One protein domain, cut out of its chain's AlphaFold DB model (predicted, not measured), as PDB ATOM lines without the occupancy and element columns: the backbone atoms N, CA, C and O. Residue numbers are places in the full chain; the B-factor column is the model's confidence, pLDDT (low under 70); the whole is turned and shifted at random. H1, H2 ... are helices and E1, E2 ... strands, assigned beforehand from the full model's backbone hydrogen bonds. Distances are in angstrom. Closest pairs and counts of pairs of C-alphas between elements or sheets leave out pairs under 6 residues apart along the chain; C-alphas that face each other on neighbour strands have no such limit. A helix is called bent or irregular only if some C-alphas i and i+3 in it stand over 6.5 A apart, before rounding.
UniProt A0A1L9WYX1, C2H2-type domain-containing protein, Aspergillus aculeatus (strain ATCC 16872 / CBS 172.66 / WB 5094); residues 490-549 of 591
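What this domain is: This is residues 490 to 549 of the 591 residues of the protein "C2H2-type domain-containing protein" of Aspergillus aculeatus (strain ATCC 16872 / CBS 172.66 / WB 5094) (UniProt A0A1L9WYX1). Two small lobes follow each other end to end in a rod: in the first, a hairpin-like arm that begins with the short strand E1 runs out, turns near residue 499 and folds back, with the helix H1 packed beside E1; in the second, a smaller loop of residues 525 to 534 folds back on itself and the helix H2 comes after it. H1 and H2 are apart, and the stretch after H1 joins the two lobes. The printed part has 60 residues, with one named strand and two named helices in the order E1, H1, H2; the class is mostly helix, though under half of the residues, 26, are in named elements. The whole is loose, with a radius of gyration of the C-alphas of 13.8 A, and the C-alphas span 46 by 19 by 15 A.

How they stand to each other: H1, residues 510 to 520, and the strand E1, residues 491 to 494, have 5 pairs of C-alphas within 8 A. Their closest C-alphas are those of Phe 492 and Leu 513, 6.6 A apart, and their centres are 10.2 A apart. E1 pairs with no named strand, but its residues 492 to 493 have a short antiparallel pairing with residues 506 to 507. Within the link from E1 to H1, residues 497 to 498 have a short antiparallel pairing with residues 501 to 502. After H1, residues 525 to 526 pair antiparallel with residues 533 to 534. H2, residues 537 to 547, is apart from H1 and apart from E1. In H1 and H2 every O i to N i+4 pair is within hydrogen-bond range. Neither helix is bent or irregular.

Where its parts are: H1 is 15.3 A long from its first to its last C-alpha; C-alpha 510 stands at (347.241, 363.783, 331.441). H2, also of 11 residues, is 14.8 A long and ends with C-alpha 547 at (323.491, 354.570, 304.499). E1 has 4 residues and is 9.9 A long, beginning with C-alpha 491 at (345.551, 356.978, 336.858).

The domain as a whole: The outline is a rod. The two C-alphas farthest apart are those of Gly 490 and Gly 549, the first and last printed residues, at 46.5 A. The printed part has no cut. The links from E1 to H1, with 15 residues, and from H1 to H2, with 16 residues, are both long. The mean pLDDT of the printed part is 86.8, and the model's confidence is under 70 at residues 523 to 524, in the link from H1 to H2.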
ATOM      1  N   GLY A 490     345.036 356.972 341.076       94.81
ATOM      2  CA  GLY A 490     346.097 357.859 340.584       94.81
ATOM      3  C   GLY A 490     346.363 357.756 339.078       94.81
ATOM      4  O   GLY A 490     347.368 358.279 338.601       94.81
ATOM      5  N   ARG A 491     345.478 357.101 338.319       96.75
ATOM      6  CA  ARG A 491     345.551 356.978 336.858       96.75
ATOM      7  C   ARG A 491     344.334 357.625 336.202       96.75
ATOM      8  O   ARG A 491     343.230 357.599 336.744       96.75
ATOM      9  N   PHE A 492     344.541 358.205 335.027       96.88
ATOM     10  CA  PHE A 492     343.509 358.836 334.208       96.88
ATOM     11  C   PHE A 492     342.836 357.792 333.317       96.88
ATOM     12  O   PHE A 492     343.502 357.198 332.476       96.88
ATOM     13  N   HIS A 493     341.533 357.573 333.469       96.25
ATOM     14  CA  HIS A 493     340.742 356.632 332.671       96.25
ATOM     15  C   HIS A 493     339.952 357.384 331.609       96.25
ATOM     16  O   HIS A 493     339.217 358.316 331.933       96.25
ATOM     17  N   CYS A 494     340.062 356.958 330.353       95.56
ATOM     18  CA  CYS A 494     339.189 357.431 329.284       95.56
ATOM     19  C   CYS A 494     337.766 356.902 329.518       95.56
ATOM     20  O   CYS A 494     337.560 355.688 329.606       95.56
ATOM     21  N   THR A 495     336.785 357.804 329.618       94.75
ATOM     22  CA  THR A 495     335.364 357.441 329.805       94.75
ATOM     23  C   THR A 495     334.542 357.571 328.525       94.75
ATOM     24  O   THR A 495     333.318 357.490 328.568       94.75
ATOM     25  N   LEU A 496     335.199 357.752 327.375       92.31
ATOM     26  CA  LEU A 496     334.513 357.819 326.095       92.31
ATOM     27  C   LEU A 496     333.929 356.449 325.716       92.31
ATOM     28  O   LEU A 496     334.581 355.411 325.865       92.31
ATOM     29  N   ILE A 497     332.691 356.471 325.229       85.75
ATOM     30  CA  ILE A 497     331.981 355.312 324.690       85.75
ATOM     31  C   ILE A 497     332.066 355.407 323.169       85.75
ATOM     32  O   ILE A 497     331.575 356.372 322.589       85.75
ATOM     33  N   VAL A 498     332.699 354.422 322.535       82.75
ATOM     34  CA  VAL A 498     332.813 354.315 321.075       82.75
ATOM     35  C   VAL A 498     331.972 353.123 320.643       82.75
ATOM     36  O   VAL A 498     332.176 352.021 321.145       82.75
ATOM     37  N   ASP A 499     330.995 353.349 319.765       81.00
ATOM     38  CA  ASP A 499     330.077 352.312 319.268       81.00
ATOM     39  C   ASP A 499     329.368 351.520 320.388       81.00
ATOM     40  O   ASP A 499     329.210 350.303 320.319       81.00
ATOM     41  N   GLY A 500     328.979 352.201 321.474       83.94
ATOM     42  CA  GLY A 500     328.339 351.573 322.640       83.94
ATOM     43  C   GLY A 500     329.299 350.831 323.581       83.94
ATOM     44  O   GLY A 500     328.875 350.352 324.632       83.94
ATOM     45  N   VAL A 501     330.598 350.781 323.263       81.44
ATOM     46  CA  VAL A 501     331.623 350.126 324.084       81.44
ATOM     47  C   VAL A 501     332.509 351.177 324.772       81.44
ATOM     48  O   VAL A 501     333.110 352.022 324.108       81.44
ATOM     49  N   PRO A 502     332.639 351.158 326.113       89.56
ATOM     50  CA  PRO A 502     333.525 352.078 326.820       89.56
ATOM     51  C   PRO A 502     335.002 351.755 326.540       89.56
ATOM     52  O   PRO A 502     335.415 350.600 326.639       89.56
ATOM     53  N   CYS A 503     335.817 352.779 326.268       93.00
ATOM     54  CA  CYS A 503     337.231 352.623 325.906       93.00
ATOM     55  C   CYS A 503     338.084 351.944 327.002       93.00
ATOM     56  O   CYS A 503     338.995 351.174 326.696       93.00
ATOM     57  N   ARG A 504     337.792 352.208 328.288       92.00
ATOM     58  CA  ARG A 504     338.424 351.610 329.494       92.00
ATOM     59  C   ARG A 504     339.964 351.674 329.568       92.00
ATOM     60  O   ARG A 504     340.561 351.036 330.435       92.00
ATOM     61  N   ARG A 505     340.632 352.444 328.705       95.31
ATOM     62  CA  ARG A 505     342.089 352.631 328.766       95.31
ATOM     63  C   ARG A 505     342.469 353.620 329.862       95.31
ATOM     64  O   ARG A 505     341.772 354.613 330.072       95.31
ATOM     65  N   HIS A 506     343.592 353.354 330.525       96.25
ATOM     66  CA  HIS A 506     344.098 354.169 331.622       96.25
ATOM     67  C   HIS A 506     345.535 354.637 331.383       96.25
ATOM     68  O   HIS A 506     346.341 353.929 330.784       96.25
ATOM     69  N   TYR A 507     345.857 355.824 331.891       97.06
ATOM     70  CA  TYR A 507     347.107 356.529 331.627       97.06
ATOM     71  C   TYR A 507     347.707 357.087 332.917       97.06
ATOM     72  O   TYR A 507     346.990 357.540 333.808       97.06
ATOM     73  N   GLY A 508     349.037 357.046 333.028       96.31
ATOM     74  CA  GLY A 508     349.766 357.582 334.186       96.31
ATOM     75  C   GLY A 508     349.931 359.106 334.178       96.31
ATOM     76  O   GLY A 508     350.358 359.675 335.178       96.31
ATOM     77  N   SER A 509     349.601 359.771 333.069       95.69
ATOM     78  CA  SER A 509     349.655 361.225 332.916       95.69
ATOM     79  C   SER A 509     348.488 361.738 332.074       95.69
ATOM     80  O   SER A 509     347.893 361.001 331.282       95.69
ATOM     81  N   ASP A 510     348.187 363.019 332.251       93.06
ATOM     82  CA  ASP A 510     347.241 363.783 331.441       93.06
ATOM     83  C   ASP A 510     347.674 363.838 329.970       93.06
ATOM     84  O   ASP A 510     346.855 363.588 329.089       93.06
ATOM     85  N   ASP A 511     348.965 364.051 329.702       91.62
ATOM     86  CA  ASP A 511     349.522 364.070 328.341       91.62
ATOM     87  C   ASP A 511     349.253 362.760 327.576       91.62
ATOM     88  O   ASP A 511     348.888 362.775 326.397       91.62
ATOM     89  N   SER A 512     349.394 361.607 328.240       94.25
ATOM     90  CA  SER A 512     349.146 360.301 327.617       94.25
ATOM     91  C   SER A 512     347.658 360.040 327.366       94.25
ATOM     92  O   SER A 512     347.314 359.474 326.327       94.25
ATOM     93  N   LEU A 513     346.772 360.491 328.261       95.25
ATOM     94  CA  LEU A 513     345.324 360.453 328.029       95.25
ATOM     95  C   LEU A 513     344.939 361.335 326.835       95.25
ATOM     96  O   LEU A 513     344.137 360.933 325.992       95.25
ATOM     97  N   TRP A 514     345.524 362.526 326.746       91.44
ATOM     98  CA  TRP A 514     345.223 363.476 325.686       91.44
ATOM     99  C   TRP A 514     345.698 362.972 324.320       91.44
ATOM    100  O   TRP A 514     344.945 362.993 323.347       91.44
ATOM    101  N   HIS A 515     346.915 362.418 324.255       91.19
ATOM    102  CA  HIS A 515     347.423 361.763 323.051       91.19
ATOM    103  C   HIS A 515     346.535 360.588 322.619       91.19
ATOM    104  O   HIS A 515     346.266 360.408 321.432       91.19
ATOM    105  N   HIS A 516     346.031 359.808 323.575       93.88
ATOM    106  CA  HIS A 516     345.080 358.746 323.288       93.88
ATOM    107  C   HIS A 516     343.766 359.265 322.703       93.88
ATOM    108  O   HIS A 516     343.318 358.718 321.698       93.88
ATOM    109  N   HIS A 517     343.169 360.305 323.293       90.31
ATOM    110  CA  HIS A 517     341.953 360.910 322.749       90.31
ATOM    111  C   HIS A 517     342.181 361.360 321.307       90.31
ATOM    112  O   HIS A 517     341.447 360.937 320.420       90.31
ATOM    113  N   ARG A 518     343.274 362.086 321.054       85.00
ATOM    114  CA  ARG A 518     343.614 362.567 319.712       85.00
ATOM    115  C   ARG A 518     343.791 361.446 318.679       85.00
ATOM    116  O   ARG A 518     343.440 361.618 317.529       85.00
ATOM    117  N   THR A 519     344.354 360.304 319.070       83.75
ATOM    118  CA  THR A 519     344.739 359.224 318.130       83.75
ATOM    119  C   THR A 519     343.750 358.064 318.039       83.75
ATOM    120  O   THR A 519     343.991 357.096 317.310       83.75
ATOM    121  N   LYS A 520     342.715 358.057 318.883       84.69
ATOM    122  CA  LYS A 520     341.728 356.966 318.943       84.69
ATOM    123  C   LYS A 520     340.287 357.439 318.901       84.69
ATOM    124  O   LYS A 520     339.411 356.603 318.702       84.69
ATOM    125  N   HIS A 521     340.047 358.723 319.136       83.19
ATOM    126  CA  HIS A 521     338.706 359.287 319.254       83.19
ATOM    127  C   HIS A 521     338.509 360.570 318.446       83.19
ATOM    128  O   HIS A 521     337.370 360.957 318.235       83.19
ATOM    129  N   ASP A 522     339.596 361.211 318.018       78.38
ATOM    130  CA  ASP A 522     339.595 362.484 317.285       78.38
ATOM    131  C   ASP A 522     339.838 362.276 315.776       78.38
ATOM    132  O   ASP A 522     339.969 363.241 315.026       78.38
ATOM    133  N   ASP A 523     339.857 361.015 315.317       65.00
ATOM    134  CA  ASP A 523     339.810 360.648 313.897       65.00
ATOM    135  C   ASP A 523     338.366 360.825 313.390       65.00
ATOM    136  O   ASP A 523     337.684 359.878 312.999       65.00
ATOM    137  N   ASN A 524     337.871 362.062 313.469       68.88
ATOM    138  CA  ASN A 524     336.570 362.461 312.954       68.88
ATOM    139  C   ASN A 524     336.634 362.510 311.426       68.88
ATOM    140  O   ASN A 524     336.766 363.576 310.822       68.88
ATOM    141  N   SER A 525     336.543 361.346 310.793       74.62
ATOM    142  CA  SER A 525     336.335 361.250 309.355       74.62
ATOM    143  C   SER A 525     334.863 361.572 309.078       74.62
ATOM    144  O   SER A 525     333.972 360.753 309.311       74.62
ATOM    145  N   THR A 526     334.580 362.793 308.626       80.06
ATOM    146  CA  THR A 526     333.230 363.183 308.193       80.06
ATOM    147  C   THR A 526     332.855 362.403 306.939       80.06
ATOM    148  O   THR A 526     333.672 362.262 306.025       80.06
ATOM    149  N   CYS A 527     331.626 361.893 306.877       83.00
ATOM    150  CA  CYS A 527     331.134 361.273 305.657       83.00
ATOM    151  C   CYS A 527     331.103 362.308 304.515       83.00
ATOM    152  O   CYS A 527     330.610 363.417 304.706       83.00
ATOM    153  N   PRO A 528     331.601 361.991 303.306       83.31
ATOM    154  CA  PRO A 528     331.531 362.917 302.175       83.31
ATOM    155  C   PRO A 528     330.110 363.091 301.612       83.31
ATOM    156  O   PRO A 528     329.886 363.993 300.809       83.31
ATOM    157  N   HIS A 529     329.158 362.233 301.993       83.31
ATOM    158  CA  HIS A 529     327.798 362.218 301.444       83.31
ATOM    159  C   HIS A 529     326.726 362.717 302.420       83.31
ATOM    160  O   HIS A 529     325.593 362.955 302.003       83.31
ATOM    161  N   CYS A 530     327.054 362.888 303.701       84.19
ATOM    162  CA  CYS A 530     326.134 363.398 304.712       84.19
ATOM    163  C   CYS A 530     326.917 364.041 305.874       84.19
ATOM    164  O   CYS A 530     328.114 363.797 306.022       84.19
ATOM    165  N   PRO A 531     326.278 364.855 306.728       83.06
ATOM    166  CA  PRO A 531     326.961 365.539 307.826       83.06
ATOM    167  C   PRO A 531     327.344 364.621 309.004       83.06
ATOM    168  O   PRO A 531     327.784 365.126 310.039       83.06
ATOM    169  N   ASP A 532     327.180 363.299 308.883       76.50
ATOM    170  CA  ASP A 532     327.520 362.368 309.954       76.50
ATOM    171  C   ASP A 532     329.036 362.259 310.128       76.50
ATOM    172  O   ASP A 532     329.810 362.050 309.186       76.50
ATOM    173  N   VAL A 533     329.466 362.384 311.380       75.62
ATOM    174  CA  VAL A 533     330.868 362.270 311.768       75.62
ATOM    175  C   VAL A 533     331.128 360.839 312.211       75.62
ATOM    176  O   VAL A 533     330.560 360.366 313.196       75.62
ATOM    177  N   CYS A 534     331.996 360.144 311.484       79.94
ATOM    178  CA  CYS A 534     332.417 358.797 311.827       79.94
ATOM    179  C   CYS A 534     333.707 358.874 312.646       79.94
ATOM    180  O   CYS A 534     334.662 359.532 312.250       79.94
ATOM    181  N   SER A 535     333.739 358.204 313.796       72.00
ATOM    182  CA  SER A 535     334.858 358.273 314.751       72.00
ATOM    183  C   SER A 535     336.104 357.493 314.312       72.00
ATOM    184  O   SER A 535     337.158 357.594 314.936       72.00
ATOM    185  N   THR A 536     335.964 356.644 313.291       78.50
ATOM    186  CA  THR A 536     337.032 355.823 312.707       78.50
ATOM    187  C   THR A 536     336.749 355.523 311.232       78.50
ATOM    188  O   THR A 536     335.588 355.390 310.837       78.50
ATOM    189  N   ASP A 537     337.782 355.246 310.432       78.56
ATOM    190  CA  ASP A 537     337.621 354.807 309.030       78.56
ATOM    191  C   ASP A 537     336.779 353.530 308.873       78.56
ATOM    192  O   ASP A 537     336.081 353.349 307.875       78.56
ATOM    193  N   LYS A 538     336.792 352.636 309.872       80.38
ATOM    194  CA  LYS A 538     335.929 351.443 309.886       80.38
ATOM    195  C   LYS A 538     334.460 351.809 310.081       80.38
ATOM    196  O   LYS A 538     333.603 351.210 309.432       80.38
ATOM    197  N   SER A 539     334.171 352.765 310.967       80.94
ATOM    198  CA  SER A 539     332.814 353.292 311.139       80.94
ATOM    199  C   SER A 539     332.360 354.066 309.901       80.94
ATOM    200  O   SER A 539     331.238 353.847 309.461       80.94
ATOM    201  N   LEU A 540     333.257 354.827 309.255       86.25
ATOM    202  CA  LEU A 540     332.978 355.508 307.990       86.25
ATOM    203  C   LEU A 540     332.681 354.514 306.870       86.25
ATOM    204  O   LEU A 540     331.677 354.644 306.188       86.25
ATOM    205  N   SER A 541     333.494 353.470 306.717       85.50
ATOM    206  CA  SER A 541     333.268 352.432 305.702       85.50
ATOM    207  C   SER A 541     331.936 351.705 305.913       85.50
ATOM    208  O   SER A 541     331.218 351.422 304.956       85.50
ATOM    209  N   ARG A 542     331.577 351.419 307.172       87.94
ATOM    210  CA  ARG A 542     330.291 350.796 307.513       87.94
ATOM    211  C   ARG A 542     329.121 351.741 307.256       87.94
ATOM    212  O   ARG A 542     328.107 351.304 306.728       87.94
ATOM    213  N   HIS A 543     329.277 353.012 307.606       89.25
ATOM    214  CA  HIS A 543     328.301 354.063 307.360       89.25
ATOM    215  C   HIS A 543     328.071 354.263 305.851       89.25
ATOM    216  O   HIS A 543     326.933 354.218 305.397       89.25
ATOM    217  N   LEU A 544     329.141 354.360 305.059       89.88
ATOM    218  CA  LEU A 544     329.090 354.445 303.597       89.88
ATOM    219  C   LEU A 544     328.351 353.253 302.975       89.88
ATOM    220  O   LEU A 544     327.504 353.443 302.104       89.88
ATOM    221  N   ALA A 545     328.611 352.037 303.457       88.50
ATOM    222  CA  ALA A 545     327.929 350.842 302.970       88.50
ATOM    223  C   ALA A 545     326.450 350.785 303.388       88.50
ATOM    224  O   ALA A 545     325.603 350.419 302.579       88.50
ATOM    225  N   ALA A 546     326.133 351.140 304.637       88.50
ATOM    226  CA  ALA A 546     324.788 351.000 305.194       88.50
ATOM    227  C   ALA A 546     323.833 352.127 304.778       88.50
ATOM    228  O   ALA A 546     322.669 351.862 304.499       88.50
ATOM    229  N   VAL A 547     324.313 353.373 304.746       91.12
ATOM    230  CA  VAL A 547     323.491 354.570 304.499       91.12
ATOM    231  C   VAL A 547     323.507 354.958 303.025       91.12
ATOM    232  O   VAL A 547     322.480 355.343 302.475       91.12
ATOM    233  N   HIS A 548     324.658 354.819 302.365       90.69
ATOM    234  CA  HIS A 548     324.835 355.254 300.978       90.69
ATOM    235  C   HIS A 548     324.949 354.093 299.980       90.69
ATOM    236  O   HIS A 548     325.084 354.333 298.783       90.69
ATOM    237  N   GLY A 549     324.914 352.834 300.439       88.88
ATOM    238  CA  GLY A 549     325.078 351.659 299.572       88.88
ATOM    239  C   GLY A 549     326.469 351.545 298.932       88.88
ATOM    240  O   GLY A 549     326.674 350.733 298.028       88.88
TER     241      GLY A 549